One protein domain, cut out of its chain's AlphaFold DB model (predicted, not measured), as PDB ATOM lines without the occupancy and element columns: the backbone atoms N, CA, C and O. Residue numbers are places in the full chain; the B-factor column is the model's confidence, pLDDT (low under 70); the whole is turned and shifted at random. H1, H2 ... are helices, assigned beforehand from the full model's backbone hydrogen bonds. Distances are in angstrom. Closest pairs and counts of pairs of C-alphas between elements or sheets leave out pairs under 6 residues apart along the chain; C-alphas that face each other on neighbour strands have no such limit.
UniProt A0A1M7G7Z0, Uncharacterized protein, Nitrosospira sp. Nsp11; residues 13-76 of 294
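AT A GLANCE: This is residues 13 to 76 of the 294 residues of an uncharacterized protein of Nitrosospira sp. Nsp11 (UniProt A0A1M7G7Z0). The model is an open arch of two small helical parts set well away from each other: H1, H2 and H3 make one, H4 and H5 the other, and a long bare link, residues 47 to 58, spans between them. In the first part H2 and H3 pack together, while residues 13 to 21 of H1 stick out as a free leg. The printed part has 64 residues with five named helices, H1 to H5 in order along the chain, and no named strand; the class is all helix. The whole is only just loose, close to extended, with a radius of gyration of the C-alphas of 15.9 A, and its flat outline spans 41 by 37 by 17 A.

IN THESE COORDINATES: H1 is residues 13 to 22, beginning at C-alpha 13, (34.166, 6.701, 12.925), and measures 14.5 A from first to last C-alpha. H2 is residues 25 to 33, 12.6 A long. H3 is residues 41 to 46, 8.8 A long, and ends at C-alpha 46, (36.365, -4.894, 42.507). H4 is residues 59 to 63, 5.4 A long. H5 is residues 66 to 74, 12.3 A long, and ends at C-alpha 74, (31.725, 34.338, 33.643).

HOW THE PARTS SIT: H1 and H2 are close but not clearly touching; their closest C-alphas, those of Leu 22 and Gln 28, are 6.8 A apart. They run the same way at a steep tilt of 57 degrees. H2 and H3 touch, with the closest C-alphas, those of Asp 29 and Val 43, 6.2 A apart. They run the same way at a steep tilt of 43 degrees. H1 and H3 are apart. H3 and H4 are apart too, with 12 residues between them. H4 and H5 only just touch, and only at the corner by their link, with 3 pairs of C-alphas within 8 A; the closest are those of Phe 63 and His 69, 5.9 A apart. H5 is apart from H1, H2 and H3. In H1, H2, H4 and H5 every O i to N i+4 pair is within hydrogen-bond range; in H3 it is 1 of 2.

THE WHOLE: The two C-alphas farthest apart, those of Gly 46 and Gln 75, are 42.9 A apart. The printed part has no cut. The link from H3 to H4 is long, and its residues 52 to 58 stand free; the links from H1 to H2 and from H4 to H5 are tight, and that from H2 to H3 is short. The mean pLDDT of the printed part is 79.4, and it is under 70 at residue 15, residue 63 and residues 68 to 76.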
ATOM      1  N   GLY A  13      34.342   8.121  12.607       73.00
ATOM      2  CA  GLY A  13      34.166   6.701  12.925       73.00
ATOM      3  C   GLY A  13      35.222   6.167  13.898       73.00
ATOM      4  O   GLY A  13      34.885   5.497  14.874       73.00
ATOM      5  N   VAL A  14      36.495   6.520  13.688       72.50
ATOM      6  CA  VAL A  14      37.596   6.102  14.575       72.50
ATOM      7  C   VAL A  14      37.506   6.787  15.942       72.50
ATOM      8  O   VAL A  14      37.676   6.127  16.967       72.50
ATOM      9  N   ALA A  15      37.185   8.083  15.987       69.38
ATOM     10  CA  ALA A  15      37.013   8.812  17.243       69.38
ATOM     11  C   ALA A  15      35.826   8.278  18.063       69.38
ATOM     12  O   ALA A  15      35.955   8.064  19.269       69.38
ATOM     13  N   ALA A  16      34.692   7.996  17.415       75.56
ATOM     14  CA  ALA A  16      33.529   7.401  18.067       75.56
ATOM     15  C   ALA A  16      33.834   5.991  18.595       75.56
ATOM     16  O   ALA A  16      33.500   5.676  19.737       75.56
ATOM     17  N   ALA A  17      34.524   5.162  17.804       81.94
ATOM     18  CA  ALA A  17      34.951   3.833  18.231       81.94
ATOM     19  C   ALA A  17      35.894   3.895  19.441       81.94
ATOM     20  O   ALA A  17      35.734   3.118  20.380       81.94
ATOM     21  N   TYR A  18      36.826   4.851  19.461       74.94
ATOM     22  CA  TYR A  18      37.722   5.064  20.596       74.94
ATOM     23  C   TYR A  18      36.967   5.500  21.859       74.94
ATOM     24  O   TYR A  18      37.175   4.921  22.922       74.94
ATOM     25  N   ILE A  19      36.044   6.465  21.752       85.62
ATOM     26  CA  ILE A  19      35.221   6.903  22.891       85.62
ATOM     27  C   ILE A  19      34.386   5.738  23.427       85.62
ATOM     28  O   ILE A  19      34.371   5.514  24.633       85.62
ATOM     29  N   ASN A  20      33.746   4.959  22.552       86.44
ATOM     30  CA  ASN A  20      32.975   3.781  22.952       86.44
ATOM     31  C   ASN A  20      33.861   2.724  23.624       86.44
ATOM     32  O   ASN A  20      33.467   2.129  24.626       86.44
ATOM     33  N   TYR A  21      35.081   2.526  23.117       85.81
ATOM     34  CA  TYR A  21      36.047   1.602  23.698       85.81
ATOM     35  C   TYR A  21      36.413   1.973  25.142       85.81
ATOM     36  O   TYR A  21      36.516   1.071  25.974       85.81
ATOM     37  N   LEU A  22      36.517   3.267  25.484       84.31
ATOM     38  CA  LEU A  22      36.790   3.719  26.859       84.31
ATOM     39  C   LEU A  22      35.751   3.230  27.883       84.31
ATOM     40  O   LEU A  22      36.074   3.144  29.068       84.31
ATOM     41  N   TYR A  23      34.536   2.887  27.452       87.00
ATOM     42  CA  TYR A  23      33.473   2.356  28.312       87.00
ATOM     43  C   TYR A  23      33.439   0.822  28.389       87.00
ATOM     44  O   TYR A  23      32.574   0.269  29.059       87.00
ATOM     45  N   THR A  24      34.370   0.122  27.738       89.44
ATOM     46  CA  THR A  24      34.502  -1.337  27.879       89.44
ATOM     47  C   THR A  24      35.223  -1.709  29.186       89.44
ATOM     48  O   THR A  24      35.937  -0.877  29.755       89.44
ATOM     49  N   PRO A  25      35.099  -2.957  29.678       89.50
ATOM     50  CA  PRO A  25      35.683  -3.348  30.964       89.50
ATOM     51  C   PRO A  25      37.202  -3.157  31.060       89.50
ATOM     52  O   PRO A  25      37.719  -2.830  32.127       89.50
ATOM     53  N   LEU A  26      37.935  -3.321  29.951       87.38
ATOM     54  CA  LEU A  26      39.399  -3.283  29.956       87.38
ATOM     55  C   LEU A  26      39.955  -1.870  30.248       87.38
ATOM     56  O   LEU A  26      40.742  -1.738  31.188       87.38
ATOM     57  N   PRO A  27      39.552  -0.791  29.547       87.25
ATOM     58  CA  PRO A  27      39.939   0.566  29.929       87.25
ATOM     59  C   PRO A  27      39.414   0.988  31.301       87.25
ATOM     60  O   PRO A  27      40.138   1.665  32.025       87.25
ATOM     61  N   GLN A  28      38.204   0.564  31.690       87.81
ATOM     62  CA  GLN A  28      37.646   0.862  33.017       87.81
ATOM     63  C   GLN A  28      38.512   0.273  34.148       87.81
ATOM     64  O   GLN A  28      38.743   0.933  35.164       87.81
ATOM     65  N   ASP A  29      39.072  -0.924  33.959       89.31
ATOM     66  CA  ASP A  29      40.035  -1.524  34.890       89.31
ATOM     67  C   ASP A  29      41.373  -0.759  34.921       89.31
ATOM     68  O   ASP A  29      41.918  -0.487  35.994       89.31
ATOM     69  N   ILE A  30      41.880  -0.336  33.755       84.50
ATOM     70  CA  ILE A  30      43.117   0.458  33.652       84.50
ATOM     71  C   ILE A  30      42.972   1.790  34.398       84.50
ATOM     72  O   ILE A  30      43.814   2.113  35.235       84.50
ATOM     73  N   VAL A  31      41.903   2.554  34.159       84.12
ATOM     74  CA  VAL A  31      41.714   3.854  34.832       84.12
ATOM     75  C   VAL A  31      41.517   3.692  36.345       84.12
ATOM     76  O   VAL A  31      41.994   4.528  37.114       84.12
ATOM     77  N   SER A  32      40.930   2.575  36.789       86.12
ATOM     78  CA  SER A  32      40.775   2.243  38.215       86.12
ATOM     79  C   SER A  32      42.113   1.990  38.913       86.12
ATOM     80  O   SER A  32      42.313   2.414  40.056       86.12
ATOM     81  N   LYS A  33      43.077   1.365  38.222       86.44
ATOM     82  CA  LYS A  33      44.463   1.218  38.711       86.44
ATOM     83  C   LYS A  33      45.170   2.566  38.874       86.44
ATOM     84  O   LYS A  33      46.039   2.682  39.733       86.44
ATOM     85  N   HIS A  34      44.754   3.572  38.106       88.81
ATOM     86  CA  HIS A  34      45.249   4.948  38.157       88.81
ATOM     87  C   HIS A  34      44.345   5.904  38.960       88.81
ATOM     88  O   HIS A  34      44.391   7.111  38.747       88.81
ATOM     89  N   PHE A  35      43.564   5.386  39.917       87.38
ATOM     90  CA  PHE A  35      42.768   6.163  40.883       87.38
ATOM     91  C   PHE A  35      41.569   6.942  40.317       87.38
ATOM     92  O   PHE A  35      40.983   7.763  41.025       87.38
ATOM     93  N   PHE A  36      41.134   6.656  39.093       87.38
ATOM     94  CA  PHE A  36      39.861   7.165  38.583       87.38
ATOM     95  C   PHE A  36      38.719   6.214  38.954       87.38
ATOM     96  O   PHE A  36      38.884   4.997  38.907       87.38
ATOM     97  N   ARG A  37      37.548   6.751  39.325       88.50
ATOM     98  CA  ARG A  37      36.368   5.926  39.636       88.50
ATOM     99  C   ARG A  37      35.754   5.393  38.328       88.50
ATOM    100  O   ARG A  37      35.360   6.217  37.500       88.50
ATOM    101  N   PRO A  38      35.656   4.066  38.130       90.00
ATOM    102  CA  PRO A  38      35.053   3.494  36.931       90.00
ATOM    103  C   PRO A  38      33.531   3.691  36.928       90.00
ATOM    104  O   PRO A  38      32.894   3.802  37.977       90.00
ATOM    105  N   ARG A  39      32.952   3.721  35.727       87.81
ATOM    106  CA  ARG A  39      31.499   3.765  35.490       87.81
ATOM    107  C   ARG A  39      30.879   2.375  35.426       87.81
ATOM    108  O   ARG A  39      29.705   2.239  35.745       87.81
ATOM    109  N   ASP A  40      31.652   1.379  35.003       88.69
ATOM    110  CA  ASP A  40      31.213  -0.016  34.976       88.69
ATOM    111  C   ASP A  40      31.051  -0.540  36.412       88.69
ATOM    112  O   ASP A  40      31.982  -0.472  37.221       88.69
ATOM    113  N   GLU A  41      29.860  -1.043  36.739       86.94
ATOM    114  CA  GLU A  41      29.512  -1.492  38.089       86.94
ATOM    115  C   GLU A  41      30.312  -2.726  38.526       86.94
ATOM    116  O   GLU A  41      30.700  -2.826  39.693       86.94
ATOM    117  N   HIS A  42      30.618  -3.637  37.597       87.56
ATOM    118  CA  HIS A  42      31.381  -4.851  37.882       87.56
ATOM    119  C   HIS A  42      32.840  -4.519  38.196       87.56
ATOM    120  O   HIS A  42      33.403  -5.051  39.156       87.56
ATOM    121  N   VAL A  43      33.439  -3.599  37.433       88.62
ATOM    122  CA  VAL A  43      34.793  -3.105  37.720       88.62
ATOM    123  C   VAL A  43      34.791  -2.302  39.024       88.62
ATOM    124  O   VAL A  43      35.627  -2.544  39.892       88.62
ATOM    125  N   SER A  44      33.818  -1.408  39.223       86.12
ATOM    126  CA  SER A  44      33.692  -0.583  40.435       86.12
ATOM    127  C   SER A  44      33.634  -1.417  41.719       86.12
ATOM    128  O   SER A  44      34.339  -1.111  42.687       86.12
ATOM    129  N   ALA A  45      32.884  -2.524  41.713       88.19
ATOM    130  CA  ALA A  45      32.794  -3.441  42.848       88.19
ATOM    131  C   ALA A  45      34.161  -4.036  43.243       88.19
ATOM    132  O   ALA A  45      34.470  -4.127  44.432       88.19
ATOM    133  N   GLY A  46      35.013  -4.370  42.267       86.69
ATOM    134  CA  GLY A  46      36.365  -4.894  42.507       86.69
ATOM    135  C   GLY A  46      37.326  -3.886  43.156       86.69
ATOM    136  O   GLY A  46      38.274  -4.282  43.835       86.69
ATOM    137  N   TYR A  47      37.062  -2.585  43.006       87.81
ATOM    138  CA  TYR A  47      37.878  -1.494  43.556       87.81
ATOM    139  C   TYR A  47      37.214  -0.759  44.732       87.81
ATOM    140  O   TYR A  47      37.750   0.246  45.204       87.81
ATOM    141  N   ALA A  48      36.100  -1.275  45.266       82.88
ATOM    142  CA  ALA A  48      35.338  -0.650  46.351       82.88
ATOM    143  C   ALA A  48      36.178  -0.359  47.612       82.88
ATOM    144  O   ALA A  48      35.956   0.640  48.288       82.88
ATOM    145  N   ASN A  49      37.202  -1.174  47.890       85.81
ATOM    146  CA  ASN A  49      38.110  -0.964  49.025       85.81
ATOM    147  C   ASN A  49      39.031   0.261  48.860       85.81
ATOM    148  O   ASN A  49      39.582   0.741  49.846       85.81
ATOM    149  N   ARG A  50      39.231   0.763  47.632       85.88
ATOM    150  CA  ARG A  50      40.078   1.938  47.351       85.88
ATOM    151  C   ARG A  50      39.291   3.241  47.295       85.88
ATOM    152  O   ARG A  50      39.864   4.308  47.488       85.88
ATOM    153  N   PHE A  51      37.993   3.160  47.016       85.69
ATOM    154  CA  PHE A  51      37.142   4.324  46.829       85.69
ATOM    155  C   PHE A  51      36.094   4.383  47.940       85.69
ATOM    156  O   PHE A  51      35.087   3.679  47.857       85.69
ATOM    157  N   PRO A  52      36.281   5.234  48.969       83.50
ATOM    158  CA  PRO A  52      35.293   5.358  50.029       83.50
ATOM    159  C   PRO A  52      33.944   5.781  49.443       83.50
ATOM    160  O   PRO A  52      33.877   6.512  48.438       83.50
ATOM    161  N   ARG A  53      32.866   5.314  50.076       80.62
ATOM    162  CA  ARG A  53      31.515   5.792  49.779       80.62
ATOM    163  C   ARG A  53      31.413   7.241  50.235       80.62
ATOM    164  O   ARG A  53      31.755   7.559  51.368       80.62
ATOM    165  N   LEU A  54      30.980   8.098  49.322       82.94
ATOM    166  CA  LEU A  54      30.793   9.524  49.544       82.94
ATOM    167  C   LEU A  54      29.370   9.872  49.130       82.94
ATOM    168  O   LEU A  54      28.860   9.310  48.159       82.94
ATOM    169  N   GLU A  55      28.760  10.810  49.840       83.19
ATOM    170  CA  GLU A  55      27.568  11.485  49.344       83.19
ATOM    171  C   GLU A  55      28.005  12.417  48.210       83.19
ATOM    172  O   GLU A  55      28.800  13.336  48.408       83.19
ATOM    173  N   LEU A  56      27.557  12.110  46.994       81.56
ATOM    174  CA  LEU A  56      27.864  12.871  45.790       81.56
ATOM    175  C   LEU A  56      26.603  13.610  45.354       81.56
ATOM    176  O   LEU A  56      25.517  13.038  45.352       81.56
ATOM    177  N   PHE A  57      26.766  14.858  44.941       82.81
ATOM    178  CA  PHE A  57      25.742  15.615  44.233       82.81
ATOM    179  C   PHE A  57      26.173  15.785  42.780       82.81
ATOM    180  O   PHE A  57      27.370  15.863  42.483       82.81
ATOM    181  N   THR A  58      25.212  15.843  41.862       78.31
ATOM    182  CA  THR A  58      25.520  16.155  40.468       78.31
ATOM    183  C   THR A  58      25.466  17.661  40.231       78.31
ATOM    184  O   THR A  58      24.895  18.433  41.005       78.31
ATOM    185  N   ILE A  59      26.081  18.106  39.138       71.88
ATOM    186  CA  ILE A  59      26.004  19.512  38.744       71.88
ATOM    187  C   ILE A  59      24.582  19.920  38.341       71.88
ATOM    188  O   ILE A  59      24.210  21.086  38.477       71.88
ATOM    189  N   ASP A  60      23.790  18.969  37.851       74.00
ATOM    190  CA  ASP A  60      22.403  19.207  37.482       74.00
ATOM    191  C   ASP A  60      21.566  19.485  38.734       74.00
ATOM    192  O   ASP A  60      20.813  20.457  38.745       74.00
ATOM    193  N   ASP A  61      21.804  18.740  39.820       74.75
ATOM    194  CA  ASP A  61      21.101  18.912  41.099       74.75
ATOM    195  C   ASP A  61      21.385  20.273  41.750       74.75
ATOM    196  O   ASP A  61      20.476  20.933  42.250       74.75
ATOM    197  N   VAL A  62      22.651  20.710  41.751       74.06
ATOM    198  CA  VAL A  62      23.066  21.918  42.489       74.06
ATOM    199  C   VAL A  62      22.986  23.183  41.638       74.06
ATOM    200  O   VAL A  62      22.623  24.249  42.131       74.06
ATOM    201  N   PHE A  63      23.324  23.091  40.352       65.62
ATOM    202  CA  PHE A  63      23.498  24.264  39.495       65.62
ATOM    203  C   PHE A  63      22.521  24.314  38.317       65.62
ATOM    204  O   PHE A  63      22.486  25.327  37.613       65.62
ATOM    205  N   GLY A  64      21.700  23.280  38.103       78.62
ATOM    206  CA  GLY A  64      20.795  23.192  36.954       78.62
ATOM    207  C   GLY A  64      21.532  23.032  35.621       78.62
ATOM    208  O   GLY A  64      21.050  23.513  34.595       78.62
ATOM    209  N   GLY A  65      22.725  22.426  35.655       79.56
ATOM    210  CA  GLY A  65      23.513  22.051  34.484       79.56
ATOM    211  C   GLY A  65      24.675  22.983  34.128       79.56
ATOM    212  O   GLY A  65      24.772  24.144  34.543       79.56
ATOM    213  N   TRP A  66      25.586  22.458  33.303       75.38
ATOM    214  CA  TRP A  66      26.864  23.097  32.958       75.38
ATOM    215  C   TRP A  66      26.729  24.470  32.293       75.38
ATOM    216  O   TRP A  66      27.549  25.354  32.536       75.38
ATOM    217  N   GLN A  67      25.698  24.684  31.470       76.19
ATOM    218  CA  GLN A  67      25.493  25.971  30.793       76.19
ATOM    219  C   GLN A  67      25.212  27.102  31.790       76.19
ATOM    220  O   GLN A  67      25.755  28.201  31.651       76.19
ATOM    221  N   LYS A  68      24.402  26.822  32.817       66.56
ATOM    222  CA  LYS A  68      24.053  27.782  33.866       66.56
ATOM    223  C   LYS A  68      25.242  28.029  34.793       66.56
ATOM    224  O   LYS A  68      25.567  29.184  35.052       66.56
ATOM    225  N   HIS A  69      25.965  26.972  35.170       65.44
ATOM    226  CA  HIS A  69      27.208  27.079  35.937       65.44
ATOM    227  C   HIS A  69      28.267  27.942  35.226       65.44
ATOM    228  O   HIS A  69      28.822  28.865  35.822       65.44
ATOM    229  N   ARG A  70      28.488  27.721  33.923       66.88
ATOM    230  CA  ARG A  70      29.460  28.485  33.123       66.88
ATOM    231  C   ARG A  70      29.108  29.971  33.037       66.88
ATOM    232  O   ARG A  70      29.995  30.811  33.150       66.88
ATOM    233  N   LYS A  71      27.820  30.290  32.878       60.28
ATOM    234  CA  LYS A  71      27.322  31.673  32.869       60.28
ATOM    235  C   LYS A  71      27.490  32.354  34.230       60.28
ATOM    236  O   LYS A  71      27.811  33.534  34.275       60.28
ATOM    237  N   CYS A  72      27.318  31.617  35.328       54.09
ATOM    238  CA  CYS A  72      27.602  32.133  36.664       54.09
ATOM    239  C   CYS A  72      29.095  32.472  36.816       54.09
ATOM    240  O   CYS A  72      29.412  33.606  37.166       54.09
ATOM    241  N   ILE A  73      30.012  31.562  36.462       57.66
ATOM    242  CA  ILE A  73      31.468  31.809  36.540       57.66
ATOM    243  C   ILE A  73      31.868  33.055  35.736       57.66
ATOM    244  O   ILE A  73      32.579  33.916  36.252       57.66
ATOM    245  N   SER A  74      31.377  33.197  34.502       58.16
ATOM    246  CA  SER A  74      31.725  34.338  33.643       58.16
ATOM    247  C   SER A  74      31.190  35.684  34.151       58.16
ATOM    248  O   SER A  74      31.660  36.728  33.716       58.16
ATOM    249  N   GLN A  75      30.203  35.674  35.052       46.84
ATOM    250  CA  GLN A  75      29.563  36.866  35.622       46.84
ATOM    251  C   GLN A  75      30.097  37.226  37.022       46.84
ATOM    252  O   GLN A  75      29.485  38.030  37.722       46.84
ATOM    253  N   GLY A  76      31.240  36.661  37.431       43.12
ATOM    254  CA  GLY A  76      31.915  37.031  38.680       43.12
ATOM    255  C   GLY A  76      31.413  36.288  39.919       43.12
ATOM    256  O   GLY A  76      31.507  36.813  41.028       43.12
TER     257      GLY A  76